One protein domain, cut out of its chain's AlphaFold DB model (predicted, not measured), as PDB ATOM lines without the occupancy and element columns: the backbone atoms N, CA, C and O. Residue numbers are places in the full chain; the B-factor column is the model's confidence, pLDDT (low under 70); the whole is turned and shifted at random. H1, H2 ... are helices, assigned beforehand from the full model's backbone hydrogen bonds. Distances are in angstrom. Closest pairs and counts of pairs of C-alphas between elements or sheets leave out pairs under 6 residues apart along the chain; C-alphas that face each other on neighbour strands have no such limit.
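AT A GLANCE: This is residues 9 to 30 and 170 to 263 of the 580 residues of an uncharacterized protein of Acinetobacter sp. ANC 5378 (UniProt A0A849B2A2). H3, a helix of 17 residues, sits in the middle; the long H6 crosses it with its first part and runs on as an arm, whose residues 256 to 262 stick out. From the end of H3 the chain folds back as H4 and then again as H5, so that H3 with H4 and H4 with H5 make two helical hairpins, while the first residues of H2, 19 to 23, pack on the first part of H3, and H1 packs on the beginning of H6. A loop, residues 195 to 204, also sticks out. The printed part has 116 residues with six named helices, H1 to H6 in order, and no named strand: the class is all helix. It is only just compact, close to loose, with a radius of gyration of the C-alphas of 16.0 A, and spans 52 by 35 by 22 A.

HOW THE PARTS SIT: H1, residues 9 to 15, touches H6, residues 236 to 262, about perpendicular at 87 degrees; the closest C-alphas are those of Phe 15 and Asn 236, 4.7 A apart. H2, residues 19 to 30, touches H3, residues 174 to 190, with residues 19 to 23 alone, closest at the C-alphas of Pro 19 and Asn 178, 5.9 A; the tilt of 69.7 degrees is steep, only just short of about perpendicular. H3 is the hub, touching three helices. It touches H6 at a steep tilt of 58 degrees, opposite ways, with the C-alphas of Ala 184 and Val 243 closest at 5.3 A. H3 and H4, residues 205 to 215, form a helical hairpin at a shallow tilt of 20 degrees, closest at the C-alphas of Thr 190 and Tyr 210, 5.7 A. H4 and H5, residues 219 to 228, form another at 14 degrees, closest at the C-alphas of Ile 213 and Ile 222, 5.7 A. H4 and H6 are apart. Every O i to N i+4 pair is within hydrogen-bond range in H1, H2, H3, H4 and H5, and 21 of 23 are in H6.

IN THESE COORDINATES: H1 begins at C-alpha 9, (2.837, 0.722, -25.401). H2 is 15.8 A long from first to last C-alpha, H3 24.1 A, H4 15.5 A and H5 14.3 A. H6 runs 38.8 A, from C-alpha 236 at (10.972, 9.435, -31.682) to C-alpha 262 at (-7.026, 39.118, -14.301).

THE WHOLE: The two C-alphas farthest apart are those of Asp 203 and Leu 262, 52.4 A. Residues 31 to 169 are not printed, and C-alphas 30 and 170 are 8.5 A apart across the cut. The link from H3 to H4 is long, with 14 residues. The mean pLDDT of the printed part is 83.3, and residues 191 to 203 are under 70.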
ATOM      1  N   ARG A   9       1.430   1.150 -25.409       84.75
ATOM      2  CA  ARG A   9       2.837   0.722 -25.401       84.75
ATOM      3  C   ARG A   9       3.463   0.805 -26.790       84.75
ATOM      4  O   ARG A   9       4.610   1.228 -26.903       84.75
ATOM      5  N   GLU A  10       2.721   0.434 -27.826       85.62
ATOM      6  CA  GLU A  10       3.171   0.545 -29.215       85.62
ATOM      7  C   GLU A  10       3.265   2.011 -29.637       85.62
ATOM      8  O   GLU A  10       4.298   2.421 -30.159       85.62
ATOM      9  N   ILE A  11       2.267   2.835 -29.301       88.50
ATOM     10  CA  ILE A  11       2.301   4.285 -29.559       88.50
ATOM     11  C   ILE A  11       3.543   4.925 -28.911       88.50
ATOM     12  O   ILE A  11       4.294   5.638 -29.576       88.50
ATOM     13  N   LEU A  12       3.825   4.610 -27.640       89.56
ATOM     14  CA  LEU A  12       5.024   5.094 -26.942       89.56
ATOM     15  C   LEU A  12       6.324   4.652 -27.614       89.56
ATOM     16  O   LEU A  12       7.280   5.423 -27.647       89.56
ATOM     17  N   LYS A  13       6.377   3.420 -28.131       89.06
ATOM     18  CA  LYS A  13       7.563   2.884 -28.805       89.06
ATOM     19  C   LYS A  13       7.889   3.680 -30.072       89.06
ATOM     20  O   LYS A  13       9.051   4.020 -30.278       89.06
ATOM     21  N   PHE A  14       6.879   3.982 -30.888       87.81
ATOM     22  CA  PHE A  14       7.061   4.678 -32.165       87.81
ATOM     23  C   PHE A  14       7.242   6.189 -32.012       87.81
ATOM     24  O   PHE A  14       8.065   6.775 -32.708       87.81
ATOM     25  N   PHE A  15       6.511   6.823 -31.094       90.69
ATOM     26  CA  PHE A  15       6.450   8.286 -31.024       90.69
ATOM     27  C   PHE A  15       7.110   8.885 -29.781       90.69
ATOM     28  O   PHE A  15       7.179  10.102 -29.670       90.69
ATOM     29  N   GLY A  16       7.550   8.072 -28.815       89.31
ATOM     30  CA  GLY A  16       8.142   8.551 -27.557       89.31
ATOM     31  C   GLY A  16       7.139   9.188 -26.581       89.31
ATOM     32  O   GLY A  16       7.495   9.501 -25.446       89.31
ATOM     33  N   CYS A  17       5.874   9.343 -26.977       91.19
ATOM     34  CA  CYS A  17       4.779   9.904 -26.184       91.19
ATOM     35  C   CYS A  17       3.463   9.147 -26.436       91.19
ATOM     36  O   CYS A  17       3.336   8.434 -27.430       91.19
ATOM     37  N   SER A  18       2.476   9.305 -25.549       92.75
ATOM     38  CA  SER A  18       1.119   8.772 -25.737       92.75
ATOM     39  C   SER A  18       0.045   9.767 -25.293       92.75
ATOM     40  O   SER A  18       0.314  10.593 -24.412       92.75
ATOM     41  N   PRO A  19      -1.183   9.649 -25.834       91.88
ATOM     42  CA  PRO A  19      -2.329  10.455 -25.417       91.88
ATOM     43  C   PRO A  19      -2.570  10.422 -23.903       91.88
ATOM     44  O   PRO A  19      -2.804  11.462 -23.300       91.88
ATOM     45  N   GLU A  20      -2.442   9.253 -23.264       91.50
ATOM     46  CA  GLU A  20      -2.647   9.099 -21.815       91.50
ATOM     47  C   GLU A  20      -1.650   9.914 -20.982       91.50
ATOM     48  O   GLU A  20      -2.058  10.672 -20.104       91.50
ATOM     49  N   LYS A  21      -0.347   9.825 -21.286       90.56
ATOM     50  CA  LYS A  21       0.689  10.578 -20.554       90.56
ATOM     51  C   LYS A  21       0.553  12.085 -20.750       90.56
ATOM     52  O   LYS A  21       0.818  12.871 -19.836       90.56
ATOM     53  N   ILE A  22       0.161  12.496 -21.954       91.94
ATOM     54  CA  ILE A  22      -0.123  13.900 -22.250       91.94
ATOM     55  C   ILE A  22      -1.331  14.346 -21.432       91.94
ATOM     56  O   ILE A  22      -1.237  15.347 -20.727       91.94
ATOM     57  N   LEU A  23      -2.422  13.578 -21.441       93.50
ATOM     58  CA  LEU A  23      -3.629  13.893 -20.689       93.50
ATOM     59  C   LEU A  23      -3.366  14.035 -19.181       93.50
ATOM     60  O   LEU A  23      -3.890  14.958 -18.562       93.50
ATOM     61  N   GLU A  24      -2.542  13.168 -18.588       92.81
ATOM     62  CA  GLU A  24      -2.118  13.300 -17.186       92.81
ATOM     63  C   GLU A  24      -1.443  14.651 -16.915       92.81
ATOM     64  O   GLU A  24      -1.782  15.343 -15.954       92.81
ATOM     65  N   SER A  25      -0.532  15.060 -17.800       93.19
ATOM     66  CA  SER A  25       0.187  16.334 -17.686       93.19
ATOM     67  C   SER A  25      -0.751  17.534 -17.865       93.19
ATOM     68  O   SER A  25      -0.689  18.495 -17.097       93.19
ATOM     69  N   LEU A  26      -1.676  17.457 -18.831       93.75
ATOM     70  CA  LEU A  26      -2.698  18.481 -19.057       93.75
ATOM     71  C   LEU A  26      -3.609  18.644 -17.833       93.75
ATOM     72  O   LEU A  26      -3.882  19.772 -17.426       93.75
ATOM     73  N   LYS A  27      -4.047  17.541 -17.211       93.19
ATOM     74  CA  LYS A  27      -4.903  17.560 -16.011       93.19
ATOM     75  C   LYS A  27      -4.227  18.224 -14.811       93.19
ATOM     76  O   LYS A  27      -4.885  18.949 -14.067       93.19
ATOM     77  N   GLU A  28      -2.928  18.012 -14.624       93.56
ATOM     78  CA  GLU A  28      -2.162  18.636 -13.536       93.56
ATOM     79  C   GLU A  28      -2.082  20.158 -13.704       93.56
ATOM     80  O   GLU A  28      -2.352  20.905 -12.765       93.56
ATOM     81  N   ILE A  29      -1.785  20.635 -14.916       93.69
ATOM     82  CA  ILE A  29      -1.730  22.076 -15.208       93.69
ATOM     83  C   ILE A  29      -3.131  22.701 -15.188       93.69
ATOM     84  O   ILE A  29      -3.311  23.819 -14.700       93.69
ATOM     85  N   TYR A  30      -4.148  21.975 -15.653       94.31
ATOM     86  CA  TYR A  30      -5.545  22.384 -15.535       94.31
ATOM     87  C   TYR A  30      -5.934  22.624 -14.076       94.31
ATOM     88  O   TYR A  30      -6.439  23.693 -13.725       94.31
ATOM     89  N   LEU A 170     -12.531  24.356 -21.070       88.56
ATOM     90  CA  LEU A 170     -11.488  23.435 -21.523       88.56
ATOM     91  C   LEU A 170     -11.956  21.973 -21.421       88.56
ATOM     92  O   LEU A 170     -12.094  21.418 -20.326       88.56
ATOM     93  N   ASN A 171     -12.130  21.329 -22.575       81.44
ATOM     94  CA  ASN A 171     -12.376  19.896 -22.666       81.44
ATOM     95  C   ASN A 171     -11.048  19.115 -22.613       81.44
ATOM     96  O   ASN A 171     -10.153  19.323 -23.429       81.44
ATOM     97  N   LEU A 172     -10.927  18.217 -21.631       86.19
ATOM     98  CA  LEU A 172      -9.769  17.338 -21.421       86.19
ATOM     99  C   LEU A 172     -10.176  15.857 -21.438       86.19
ATOM    100  O   LEU A 172      -9.649  15.046 -20.674       86.19
ATOM    101  N   SER A 173     -11.161  15.486 -22.254       86.50
ATOM    102  CA  SER A 173     -11.498  14.078 -22.449       86.50
ATOM    103  C   SER A 173     -10.407  13.356 -23.252       86.50
ATOM    104  O   SER A 173      -9.655  13.971 -24.015       86.50
ATOM    105  N   ILE A 174     -10.300  12.035 -23.081       88.69
ATOM    106  CA  ILE A 174      -9.319  11.237 -23.833       88.69
ATOM    107  C   ILE A 174      -9.613  11.274 -25.337       88.69
ATOM    108  O   ILE A 174      -8.689  11.261 -26.143       88.69
ATOM    109  N   GLU A 175     -10.884  11.390 -25.720       86.88
ATOM    110  CA  GLU A 175     -11.318  11.535 -27.108       86.88
ATOM    111  C   GLU A 175     -10.777  12.832 -27.722       86.88
ATOM    112  O   GLU A 175     -10.125  12.783 -28.764       86.88
ATOM    113  N   SER A 176     -10.944  13.969 -27.035       85.69
ATOM    114  CA  SER A 176     -10.421  15.268 -27.487       85.69
ATOM    115  C   SER A 176      -8.889  15.276 -27.593       85.69
ATOM    116  O   SER A 176      -8.312  15.792 -28.560       85.69
ATOM    117  N   VAL A 177      -8.204  14.643 -26.631       89.50
ATOM    118  CA  VAL A 177      -6.744  14.493 -26.684       89.50
ATOM    119  C   VAL A 177      -6.335  13.615 -27.865       89.50
ATOM    120  O   VAL A 177      -5.422  14.000 -28.582       89.50
ATOM    121  N   ASN A 178      -7.009  12.493 -28.119       87.88
ATOM    122  CA  ASN A 178      -6.699  11.607 -29.244       87.88
ATOM    123  C   ASN A 178      -6.825  12.307 -30.607       87.88
ATOM    124  O   ASN A 178      -5.953  12.135 -31.462       87.88
ATOM    125  N   GLU A 179      -7.867  13.119 -30.803       84.31
ATOM    126  CA  GLU A 179      -8.057  13.905 -32.030       84.31
ATOM    127  C   GLU A 179      -6.899  14.887 -32.253       84.31
ATOM    128  O   GLU A 179      -6.296  14.935 -33.330       84.31
ATOM    129  N   THR A 180      -6.521  15.616 -31.200       88.19
ATOM    130  CA  THR A 180      -5.405  16.570 -31.248       88.19
ATOM    131  C   THR A 180      -4.056  15.860 -31.421       88.19
ATOM    132  O   THR A 180      -3.171  16.363 -32.115       88.19
ATOM    133  N   PHE A 181      -3.894  14.668 -30.845       91.25
ATOM    134  CA  PHE A 181      -2.651  13.898 -30.866       91.25
ATOM    135  C   PHE A 181      -2.295  13.421 -32.277       91.25
ATOM    136  O   PHE A 181      -1.146  13.551 -32.700       91.25
ATOM    137  N   LEU A 182      -3.285  12.940 -33.037       90.12
ATOM    138  CA  LEU A 182      -3.101  12.571 -34.442       90.12
ATOM    139  C   LEU A 182      -2.631  13.771 -35.273       90.12
ATOM    140  O   LEU A 182      -1.659  13.666 -36.023       90.12
ATOM    141  N   ALA A 183      -3.290  14.923 -35.117       87.69
ATOM    142  CA  ALA A 183      -2.902  16.149 -35.808       87.69
ATOM    143  C   ALA A 183      -1.480  16.599 -35.421       87.69
ATOM    144  O   ALA A 183      -0.692  16.977 -36.292       87.69
ATOM    145  N   ALA A 184      -1.125  16.494 -34.138       88.81
ATOM    146  CA  ALA A 184       0.192  16.854 -33.627       88.81
ATOM    147  C   ALA A 184       1.309  15.959 -34.185       88.81
ATOM    148  O   ALA A 184       2.351  16.472 -34.596       88.81
ATOM    149  N   ILE A 185       1.092  14.641 -34.271       90.44
ATOM    150  CA  ILE A 185       2.051  13.711 -34.888       90.44
ATOM    151  C   ILE A 185       2.266  14.060 -36.362       90.44
ATOM    152  O   ILE A 185       3.411  14.186 -36.799       90.44
ATOM    153  N   LYS A 186       1.187  14.282 -37.122       87.94
ATOM    154  CA  LYS A 186       1.282  14.663 -38.539       87.94
ATOM    155  C   LYS A 186       2.073  15.954 -38.738       87.94
ATOM    156  O   LYS A 186       2.956  16.005 -39.597       87.94
ATOM    157  N   SER A 187       1.766  16.988 -37.953       84.19
ATOM    158  CA  SER A 187       2.472  18.274 -38.007       84.19
ATOM    159  C   SER A 187       3.945  18.110 -37.625       84.19
ATOM    160  O   SER A 187       4.816  18.637 -38.314       84.19
ATOM    161  N   THR A 188       4.252  17.301 -36.609       85.56
ATOM    162  CA  THR A 188       5.635  17.112 -36.151       85.56
ATOM    163  C   THR A 188       6.484  16.324 -37.148       85.56
ATOM    164  O   THR A 188       7.626  16.699 -37.400       85.56
ATOM    165  N   ILE A 189       5.939  15.263 -37.756       85.00
ATOM    166  CA  ILE A 189       6.676  14.456 -38.742       85.00
ATOM    167  C   ILE A 189       6.853  15.219 -40.061       85.00
ATOM    168  O   ILE A 189       7.907  15.129 -40.685       85.00
ATOM    169  N   THR A 190       5.830  15.957 -40.504       80.19
ATOM    170  CA  THR A 190       5.814  16.547 -41.857       80.19
ATOM    171  C   THR A 190       6.117  18.045 -41.907       80.19
ATOM    172  O   THR A 190       6.285  18.576 -43.004       80.19
ATOM    173  N   GLY A 191       6.196  18.714 -40.750       68.88
ATOM    174  CA  GLY A 191       6.523  20.130 -40.560       68.88
ATOM    175  C   GLY A 191       5.469  21.127 -41.070       68.88
ATOM    176  O   GLY A 191       5.072  21.089 -42.232       68.88
ATOM    177  N   ASP A 192       5.113  22.130 -40.254       54.72
ATOM    178  CA  ASP A 192       4.212  23.237 -40.658       54.72
ATOM    179  C   ASP A 192       4.798  24.128 -41.781       54.72
ATOM    180  O   ASP A 192       4.066  24.813 -42.497       54.72
ATOM    181  N   ARG A 193       6.134  24.154 -41.941       43.31
ATOM    182  CA  ARG A 193       6.857  25.007 -42.913       43.31
ATOM    183  C   ARG A 193       7.421  24.288 -44.132       43.31
ATOM    184  O   ARG A 193       7.828  24.969 -45.070       43.31
ATOM    185  N   ALA A 194       7.381  22.959 -44.186       40.62
ATOM    186  CA  ALA A 194       7.826  22.205 -45.364       40.62
ATOM    187  C   ALA A 194       6.838  22.302 -46.551       40.62
ATOM    188  O   ALA A 194       6.931  21.541 -47.504       40.62
ATOM    189  N   ILE A 195       5.875  23.228 -46.479       42.22
ATOM    190  CA  ILE A 195       4.818  23.475 -47.471       42.22
ATOM    191  C   ILE A 195       5.141  24.702 -48.350       42.22
ATOM    192  O   ILE A 195       4.456  24.957 -49.329       42.22
ATOM    193  N   LYS A 196       6.182  25.493 -48.045       35.91
ATOM    194  CA  LYS A 196       6.487  26.724 -48.812       35.91
ATOM    195  C   LYS A 196       7.718  26.668 -49.712       35.91
ATOM    196  O   LYS A 196       8.057  27.676 -50.323       35.91
ATOM    197  N   THR A 197       8.338  25.506 -49.862       41.81
ATOM    198  CA  THR A 197       9.345  25.284 -50.908       41.81
ATOM    199  C   THR A 197       8.966  24.068 -51.739       41.81
ATOM    200  O   THR A 197       9.725  23.109 -51.838       41.81
ATOM    201  N   ASP A 198       7.788  24.146 -52.364       44.38
ATOM    202  CA  ASP A 198       7.439  23.403 -53.581       44.38
ATOM    203  C   ASP A 198       8.282  23.922 -54.762       44.38
ATOM    204  O   ASP A 198       7.782  24.478 -55.737       44.38
ATOM    205  N   TYR A 199       9.600  23.767 -54.666       42.81
ATOM    206  CA  TYR A 199      10.513  23.939 -55.792       42.81
ATOM    207  C   TYR A 199      11.259  22.613 -56.010       42.81
ATOM    208  O   TYR A 199      12.426  22.482 -55.654       42.81
ATOM    209  N   GLY A 200      10.568  21.620 -56.594       50.47
ATOM    210  CA  GLY A 200      11.229  20.660 -57.494       50.47
ATOM    211  C   GLY A 200      11.126  19.147 -57.247       50.47
ATOM    212  O   GLY A 200      11.688  18.420 -58.057       50.47
ATOM    213  N   PHE A 201      10.439  18.627 -56.219       53.22
ATOM    214  CA  PHE A 201      10.460  17.173 -55.927       53.22
ATOM    215  C   PHE A 201       9.086  16.564 -55.592       53.22
ATOM    216  O   PHE A 201       8.907  15.973 -54.527       53.22
ATOM    217  N   ASN A 202       8.128  16.663 -56.517       60.66
ATOM    218  CA  ASN A 202       6.766  16.134 -56.326       60.66
ATOM    219  C   ASN A 202       6.674  14.590 -56.339       60.66
ATOM    220  O   ASN A 202       5.655  14.055 -55.920       60.66
ATOM    221  N   ASP A 203       7.741  13.879 -56.735       65.12
ATOM    222  CA  ASP A 203       7.755  12.409 -56.866       65.12
ATOM    223  C   ASP A 203       8.854  11.705 -56.044       65.12
ATOM    224  O   ASP A 203       9.118  10.517 -56.231       65.12
ATOM    225  N   SER A 204       9.533  12.402 -55.122       77.88
ATOM    226  CA  SER A 204      10.567  11.741 -54.308       77.88
ATOM    227  C   SER A 204       9.955  10.727 -53.319       77.88
ATOM    228  O   SER A 204       8.872  10.978 -52.781       77.88
ATOM    229  N   PRO A 205      10.645   9.609 -53.009       79.94
ATOM    230  CA  PRO A 205      10.205   8.653 -51.986       79.94
ATOM    231  C   PRO A 205       9.864   9.314 -50.640       79.94
ATOM    232  O   PRO A 205       8.834   9.012 -50.040       79.94
ATOM    233  N   LEU A 206      10.657  10.313 -50.232       80.56
ATOM    234  CA  LEU A 206      10.434  11.093 -49.012       80.56
ATOM    235  C   LEU A 206       9.168  11.969 -49.085       80.56
ATOM    236  O   LEU A 206       8.425  12.075 -48.110       80.56
ATOM    237  N   HIS A 207       8.885  12.575 -50.244       79.62
ATOM    238  CA  HIS A 207       7.657  13.350 -50.455       79.62
ATOM    239  C   HIS A 207       6.413  12.458 -50.361       79.62
ATOM    240  O   HIS A 207       5.462  12.790 -49.652       79.62
ATOM    241  N   ASN A 208       6.441  11.294 -51.014       82.44
ATOM    242  CA  ASN A 208       5.350  10.321 -50.958       82.44
ATOM    243  C   ASN A 208       5.129   9.778 -49.541       82.44
ATOM    244  O   ASN A 208       3.984   9.621 -49.118       82.44
ATOM    245  N   PHE A 209       6.206   9.551 -48.786       87.00
ATOM    246  CA  PHE A 209       6.141   9.186 -47.374       87.00
ATOM    247  C   PHE A 209       5.408  10.251 -46.536       87.00
ATOM    248  O   PHE A 209       4.414   9.943 -45.875       87.00
ATOM    249  N   TYR A 210       5.814  11.523 -46.623       86.12
ATOM    250  CA  TYR A 210       5.144  12.606 -45.890       86.12
ATOM    251  C   TYR A 210       3.695  12.827 -46.332       86.12
ATOM    252  O   TYR A 210       2.834  13.101 -45.492       86.12
ATOM    253  N   LYS A 211       3.397  12.678 -47.627       84.75
ATOM    254  CA  LYS A 211       2.033  12.768 -48.156       84.75
ATOM    255  C   LYS A 211       1.120  11.699 -47.546       84.75
ATOM    256  O   LYS A 211       0.074  12.051 -47.003       84.75
ATOM    257  N   LYS A 212       1.555  10.433 -47.532       87.88
ATOM    258  CA  LYS A 212       0.806   9.323 -46.912       87.88
ATOM    259  C   LYS A 212       0.519   9.580 -45.427       87.88
ATOM    260  O   LYS A 212      -0.606   9.371 -44.978       87.88
ATOM    261  N   ILE A 213       1.494  10.103 -44.676       88.75
ATOM    262  CA  ILE A 213       1.305  10.456 -43.255       88.75
ATOM    263  C   ILE A 213       0.259  11.567 -43.078       88.75
ATOM    264  O   ILE A 213      -0.579  11.489 -42.179       88.75
ATOM    265  N   ARG A 214       0.254  12.597 -43.935       85.25
ATOM    266  CA  ARG A 214      -0.752  13.678 -43.866       85.25
ATOM    267  C   ARG A 214      -2.165  13.170 -44.144       85.25
ATOM    268  O   ARG A 214      -3.098  13.561 -43.437       85.25
ATOM    269  N   GLU A 215      -2.304  12.299 -45.139       87.94
ATOM    270  CA  GLU A 215      -3.578  11.719 -45.580       87.94
ATOM    271  C   GLU A 215      -4.135  10.662 -44.607       87.94
ATOM    272  O   GLU A 215      -5.340  10.407 -44.618       87.94
ATOM    273  N   SER A 216      -3.292  10.111 -43.723       90.00
ATOM    274  CA  SER A 216      -3.664   9.068 -42.753       90.00
ATOM    275  C   SER A 216      -4.819   9.498 -41.848       90.00
ATOM    276  O   SER A 216      -4.801  10.596 -41.304       90.00
ATOM    277  N   GLN A 217      -5.810   8.650 -41.609       90.62
ATOM    278  CA  GLN A 217      -6.955   8.965 -40.742       90.62
ATOM    279  C   GLN A 217      -6.793   8.433 -39.315       90.62
ATOM    280  O   GLN A 217      -7.574   8.778 -38.429       90.62
ATOM    281  N   SER A 218      -5.761   7.625 -39.067       90.50
ATOM    282  CA  SER A 218      -5.531   6.983 -37.775       90.50
ATOM    283  C   SER A 218      -4.049   6.910 -37.399       90.50
ATOM    284  O   SER A 218      -3.156   7.021 -38.238       90.50
ATOM    285  N   ILE A 219      -3.782   6.712 -36.104       90.25
ATOM    286  CA  ILE A 219      -2.427   6.468 -35.584       90.25
ATOM    287  C   ILE A 219      -1.870   5.131 -36.095       90.25
ATOM    288  O   ILE A 219      -0.679   5.030 -36.368       90.25
ATOM    289  N   GLU A 220      -2.734   4.125 -36.249       90.69
ATOM    290  CA  GLU A 220      -2.376   2.803 -36.770       90.69
ATOM    291  C   GLU A 220      -1.848   2.886 -38.205       90.69
ATOM    292  O   GLU A 220      -0.790   2.338 -38.500       90.69
ATOM    293  N   GLU A 221      -2.521   3.646 -39.074       92.12
ATOM    294  CA  GLU A 221      -2.045   3.903 -40.439       92.12
ATOM    295  C   GLU A 221      -0.664   4.560 -40.451       92.12
ATOM    296  O   GLU A 221       0.209   4.119 -41.194       92.12
ATOM    297  N   ILE A 222      -0.437   5.568 -39.600       91.00
ATOM    298  CA  ILE A 222       0.867   6.239 -39.511       91.00
ATOM    299  C   ILE A 222       1.952   5.256 -39.062       91.00
ATOM    300  O   ILE A 222       3.040   5.258 -39.631       91.00
ATOM    301  N   ILE A 223       1.670   4.403 -38.072       91.38
ATOM    302  CA  ILE A 223       2.619   3.378 -37.617       91.38
ATOM    303  C   ILE A 223       2.950   2.413 -38.758       91.38
ATOM    304  O   ILE A 223       4.129   2.176 -39.011       91.38
ATOM    305  N   ASN A 224       1.945   1.915 -39.480       91.31
ATOM    306  CA  ASN A 224       2.158   1.014 -40.615       91.31
ATOM    307  C   ASN A 224       2.990   1.684 -41.716       91.31
ATOM    308  O   ASN A 224       3.939   1.088 -42.206       91.31
ATOM    309  N   ILE A 225       2.728   2.958 -42.031       90.25
ATOM    310  CA  ILE A 225       3.537   3.725 -42.989       90.25
ATOM    311  C   ILE A 225       4.994   3.851 -42.518       90.25
ATOM    312  O   ILE A 225       5.905   3.740 -43.334       90.25
ATOM    313  N   ILE A 226       5.240   4.077 -41.224       88.94
ATOM    314  CA  ILE A 226       6.604   4.154 -40.675       88.94
ATOM    315  C   ILE A 226       7.310   2.796 -40.770       88.94
ATOM    316  O   ILE A 226       8.478   2.757 -41.149       88.94
ATOM    317  N   ILE A 227       6.612   1.697 -40.460       88.88
ATOM    318  CA  ILE A 227       7.143   0.329 -40.575       88.88
ATOM    319  C   ILE A 227       7.465  -0.004 -42.036       88.88
ATOM    320  O   ILE A 227       8.544  -0.503 -42.326       88.88
ATOM    321  N   ASP A 228       6.575   0.325 -42.969       89.25
ATOM    322  CA  ASP A 228       6.760   0.030 -44.394       89.25
ATOM    323  C   ASP A 228       7.891   0.851 -45.040       89.25
ATOM    324  O   ASP A 228       8.303   0.564 -46.164       89.25
ATOM    325  N   ASN A 229       8.387   1.893 -44.362       86.06
ATOM    326  CA  ASN A 229       9.414   2.800 -44.873       86.06
ATOM    327  C   ASN A 229      10.552   3.006 -43.848       86.06
ATOM    328  O   ASN A 229      10.953   4.141 -43.574       86.06
ATOM    329  N   GLU A 230      11.092   1.911 -43.285       79.75
ATOM    330  CA  GLU A 230      12.151   1.946 -42.251       79.75
ATOM    331  C   GLU A 230      13.402   2.756 -42.656       79.75
ATOM    332  O   GLU A 230      14.150   3.239 -41.800       79.75
ATOM    333  N   GLU A 231      13.625   2.940 -43.960       80.38
ATOM    334  CA  GLU A 231      14.727   3.724 -44.524       80.38
ATOM    335  C   GLU A 231      14.724   5.205 -44.101       80.38
ATOM    336  O   GLU A 231      15.797   5.801 -43.989       80.38
ATOM    337  N   PHE A 232      13.562   5.792 -43.786       77.88
ATOM    338  CA  PHE A 232      13.448   7.211 -43.412       77.88
ATOM    339  C   PHE A 232      13.651   7.508 -41.920       77.88
ATOM    340  O   PHE A 232      13.431   8.652 -41.528       77.88
ATOM    341  N   LYS A 233      14.047   6.512 -41.103       76.81
ATOM    342  CA  LYS A 233      14.355   6.599 -39.653       76.81
ATOM    343  C   LYS A 233      13.953   7.923 -38.985       76.81
ATOM    344  O   LYS A 233      14.748   8.863 -38.924       76.81
ATOM    345  N   ILE A 234      12.745   7.981 -38.425       78.62
ATOM    346  CA  ILE A 234      12.306   9.152 -37.660       78.62
ATOM    347  C   ILE A 234      12.728   8.997 -36.196       78.62
ATOM    348  O   ILE A 234      12.407   7.996 -35.556       78.62
ATOM    349  N   ASP A 235      13.423   9.998 -35.657       82.56
ATOM    350  CA  ASP A 235      13.749  10.057 -34.232       82.56
ATOM    351  C   ASP A 235      12.478  10.306 -33.408       82.56
ATOM    352  O   ASP A 235      11.829  11.353 -33.517       82.56
ATOM    353  N   ASN A 236      12.134   9.343 -32.555       86.69
ATOM    354  CA  ASN A 236      10.972   9.435 -31.682       86.69
ATOM    355  C   ASN A 236      11.072  10.600 -30.680       86.69
ATOM    356  O   ASN A 236      10.035  11.117 -30.272       86.69
ATOM    357  N   ASN A 237      12.275  11.076 -30.338       85.25
ATOM    358  CA  ASN A 237      12.451  12.254 -29.487       85.25
ATOM    359  C   ASN A 237      12.038  13.538 -30.205       85.25
ATOM    360  O   ASN A 237      11.497  14.442 -29.579       85.25
ATOM    361  N   ILE A 238      12.260  13.632 -31.518       82.56
ATOM    362  CA  ILE A 238      11.802  14.784 -32.305       82.56
ATOM    363  C   ILE A 238      10.272  14.807 -32.327       82.56
ATOM    364  O   ILE A 238       9.676  15.865 -32.118       82.56
ATOM    365  N   ILE A 239       9.643  13.640 -32.515       85.62
ATOM    366  CA  ILE A 239       8.183  13.512 -32.502       85.62
ATOM    367  C   ILE A 239       7.623  13.892 -31.132       85.62
ATOM    368  O   ILE A 239       6.762  14.767 -31.048       85.62
ATOM    369  N   SER A 240       8.126  13.278 -30.060       89.12
ATOM    370  CA  SER A 240       7.638  13.550 -28.709       89.12
ATOM    371  C   SER A 240       7.807  15.024 -28.347       89.12
ATOM    372  O   SER A 240       6.844  15.650 -27.908       89.12
ATOM    373  N   ASN A 241       8.972  15.618 -28.619       86.06
ATOM    374  CA  ASN A 241       9.244  17.029 -28.360       86.06
ATOM    375  C   ASN A 241       8.291  17.961 -29.120       86.06
ATOM    376  O   ASN A 241       7.774  18.914 -28.537       86.06
ATOM    377  N   GLY A 242       8.024  17.692 -30.402       84.69
ATOM    378  CA  GLY A 242       7.082  18.494 -31.187       84.69
ATOM    379  C   GLY A 242       5.644  18.362 -30.690       84.69
ATOM    380  O   GLY A 242       4.967  19.374 -30.502       84.69
ATOM    381  N   VAL A 243       5.203  17.142 -30.366       88.75
ATOM    382  CA  VAL A 243       3.872  16.892 -29.796       88.75
ATOM    383  C   VAL A 243       3.719  17.604 -28.446       88.75
ATOM    384  O   VAL A 243       2.763  18.358 -28.258       88.75
ATOM    385  N   TYR A 244       4.673  17.443 -27.523       88.62
ATOM    386  CA  TYR A 244       4.670  18.149 -26.235       88.62
ATOM    387  C   TYR A 244       4.703  19.673 -26.409       88.62
ATOM    388  O   TYR A 244       4.012  20.383 -25.674       88.62
ATOM    389  N   GLY A 245       5.437  20.189 -27.398       85.50
ATOM    390  CA  GLY A 245       5.458  21.611 -27.740       85.50
ATOM    391  C   GLY A 245       4.092  22.141 -28.195       85.50
ATOM    392  O   GLY A 245       3.667  23.203 -27.735       85.50
ATOM    393  N   ILE A 246       3.370  21.392 -29.036       86.44
ATOM    394  CA  ILE A 246       2.019  21.750 -29.506       86.44
ATOM    395  C   ILE A 246       1.037  21.822 -28.331       86.44
ATOM    396  O   ILE A 246       0.337  22.824 -28.179       86.44
ATOM    397  N   TYR A 247       1.026  20.811 -27.458       89.12
ATOM    398  CA  TYR A 247       0.166  20.816 -26.269       89.12
ATOM    399  C   TYR A 247       0.551  21.899 -25.260       89.12
ATOM    400  O   TYR A 247      -0.334  22.528 -24.679       89.12
ATOM    401  N   SER A 248       1.851  22.155 -25.076       87.94
ATOM    402  CA  SER A 248       2.336  23.245 -24.220       87.94
ATOM    403  C   SER A 248       1.802  24.586 -24.703       87.94
ATOM    404  O   SER A 248       1.302  25.373 -23.907       87.94
ATOM    405  N   LYS A 249       1.866  24.840 -26.016       84.94
ATOM    406  CA  LYS A 249       1.336  26.063 -26.612       84.94
ATOM    407  C   LYS A 249      -0.176  26.160 -26.444       84.94
ATOM    408  O   LYS A 249      -0.651  27.174 -25.955       84.94
ATOM    409  N   TYR A 250      -0.915  25.110 -26.805       87.25
ATOM    410  CA  TYR A 250      -2.374  25.079 -26.685       87.25
ATOM    411  C   TYR A 250      -2.837  25.408 -25.259       87.25
ATOM    412  O   TYR A 250      -3.674  26.290 -25.055       87.25
ATOM    413  N   LEU A 251      -2.248  24.747 -24.259       89.12
ATOM    414  CA  LEU A 251      -2.620  24.961 -22.866       89.12
ATOM    415  C   LEU A 251      -2.103  26.298 -22.319       89.12
ATOM    416  O   LEU A 251      -2.802  26.957 -21.552       89.12
ATOM    417  N   GLY A 252      -0.908  26.725 -22.734       88.50
ATOM    418  CA  GLY A 252      -0.362  28.039 -22.409       88.50
ATOM    419  C   GLY A 252      -1.234  29.177 -22.942       88.50
ATOM    420  O   GLY A 252      -1.543  30.104 -22.198       88.50
ATOM    421  N   ASP A 253      -1.708  29.082 -24.186       86.06
ATOM    422  CA  ASP A 253      -2.620  30.047 -24.812       86.06
ATOM    423  C   ASP A 253      -3.966  30.109 -24.067       86.06
ATOM    424  O   ASP A 253      -4.456  31.203 -23.773       86.06
ATOM    425  N   TRP A 254      -4.523  28.957 -23.676       91.25
ATOM    426  CA  TRP A 254      -5.726  28.894 -22.835       91.25
ATOM    427  C   TRP A 254      -5.511  29.552 -21.460       91.25
ATOM    428  O   TRP A 254      -6.299  30.404 -21.051       91.25
ATOM    429  N   MET A 255      -4.413  29.238 -20.762       91.06
ATOM    430  CA  MET A 255      -4.089  29.876 -19.479       91.06
ATOM    431  C   MET A 255      -3.898  31.391 -19.625       91.06
ATOM    432  O   MET A 255      -4.403  32.164 -18.808       91.06
ATOM    433  N   ASN A 256      -3.188  31.825 -20.669       87.06
ATOM    434  CA  ASN A 256      -2.966  33.234 -20.980       87.06
ATOM    435  C   ASN A 256      -4.288  33.967 -21.221       87.06
ATOM    436  O   ASN A 256      -4.465  35.075 -20.716       87.06
ATOM    437  N   HIS A 257      -5.232  33.355 -21.944       88.25
ATOM    438  CA  HIS A 257      -6.558  33.932 -22.171       88.25
ATOM    439  C   HIS A 257      -7.270  34.278 -20.855       88.25
ATOM    440  O   HIS A 257      -7.872  35.346 -20.737       88.25
ATOM    441  N   ILE A 258      -7.148  33.414 -19.845       91.44
ATOM    442  CA  ILE A 258      -7.743  33.611 -18.519       91.44
ATOM    443  C   ILE A 258      -6.953  34.657 -17.721       91.44
ATOM    444  O   ILE A 258      -7.529  35.590 -17.161       91.44
ATOM    445  N   TYR A 259      -5.624  34.538 -17.670       88.94
ATOM    446  CA  TYR A 259      -4.787  35.400 -16.827       88.94
ATOM    447  C   TYR A 259      -4.758  36.849 -17.324       88.94
ATOM    448  O   TYR A 259      -4.747  37.759 -16.497       88.94
ATOM    449  N   CYS A 260      -4.847  37.091 -18.635       83.69
ATOM    450  CA  CYS A 260      -4.961  38.440 -19.201       83.69
ATOM    451  C   CYS A 260      -6.257  39.162 -18.784       83.69
ATOM    452  O   CYS A 260      -6.289  40.388 -18.758       83.69
ATOM    453  N   LYS A 261      -7.328  38.440 -18.417       86.56
ATOM    454  CA  LYS A 261      -8.546  39.055 -17.845       86.56
ATOM    455  C   LYS A 261      -8.342  39.491 -16.387       86.56
ATOM    456  O   LYS A 261      -9.074  40.345 -15.886       86.56
ATOM    457  N   LEU A 262      -7.345  38.914 -15.715       89.12
ATOM    458  CA  LEU A 262      -7.026  39.118 -14.301       89.12
ATOM    459  C   LEU A 262      -5.809  40.019 -14.062       89.12
ATOM    460  O   LEU A 262      -5.680  40.575 -12.974       89.12
ATOM    461  N   LYS A 263      -4.911  40.183 -15.032       81.75
ATOM    462  CA  LYS A 263      -3.726  41.049 -14.940       81.75
ATOM    463  C   LYS A 263      -3.860  42.250 -15.866       81.75
ATOM    464  O   LYS A 263      -4.526  42.179 -16.895       81.75
TER     465      LYS A 263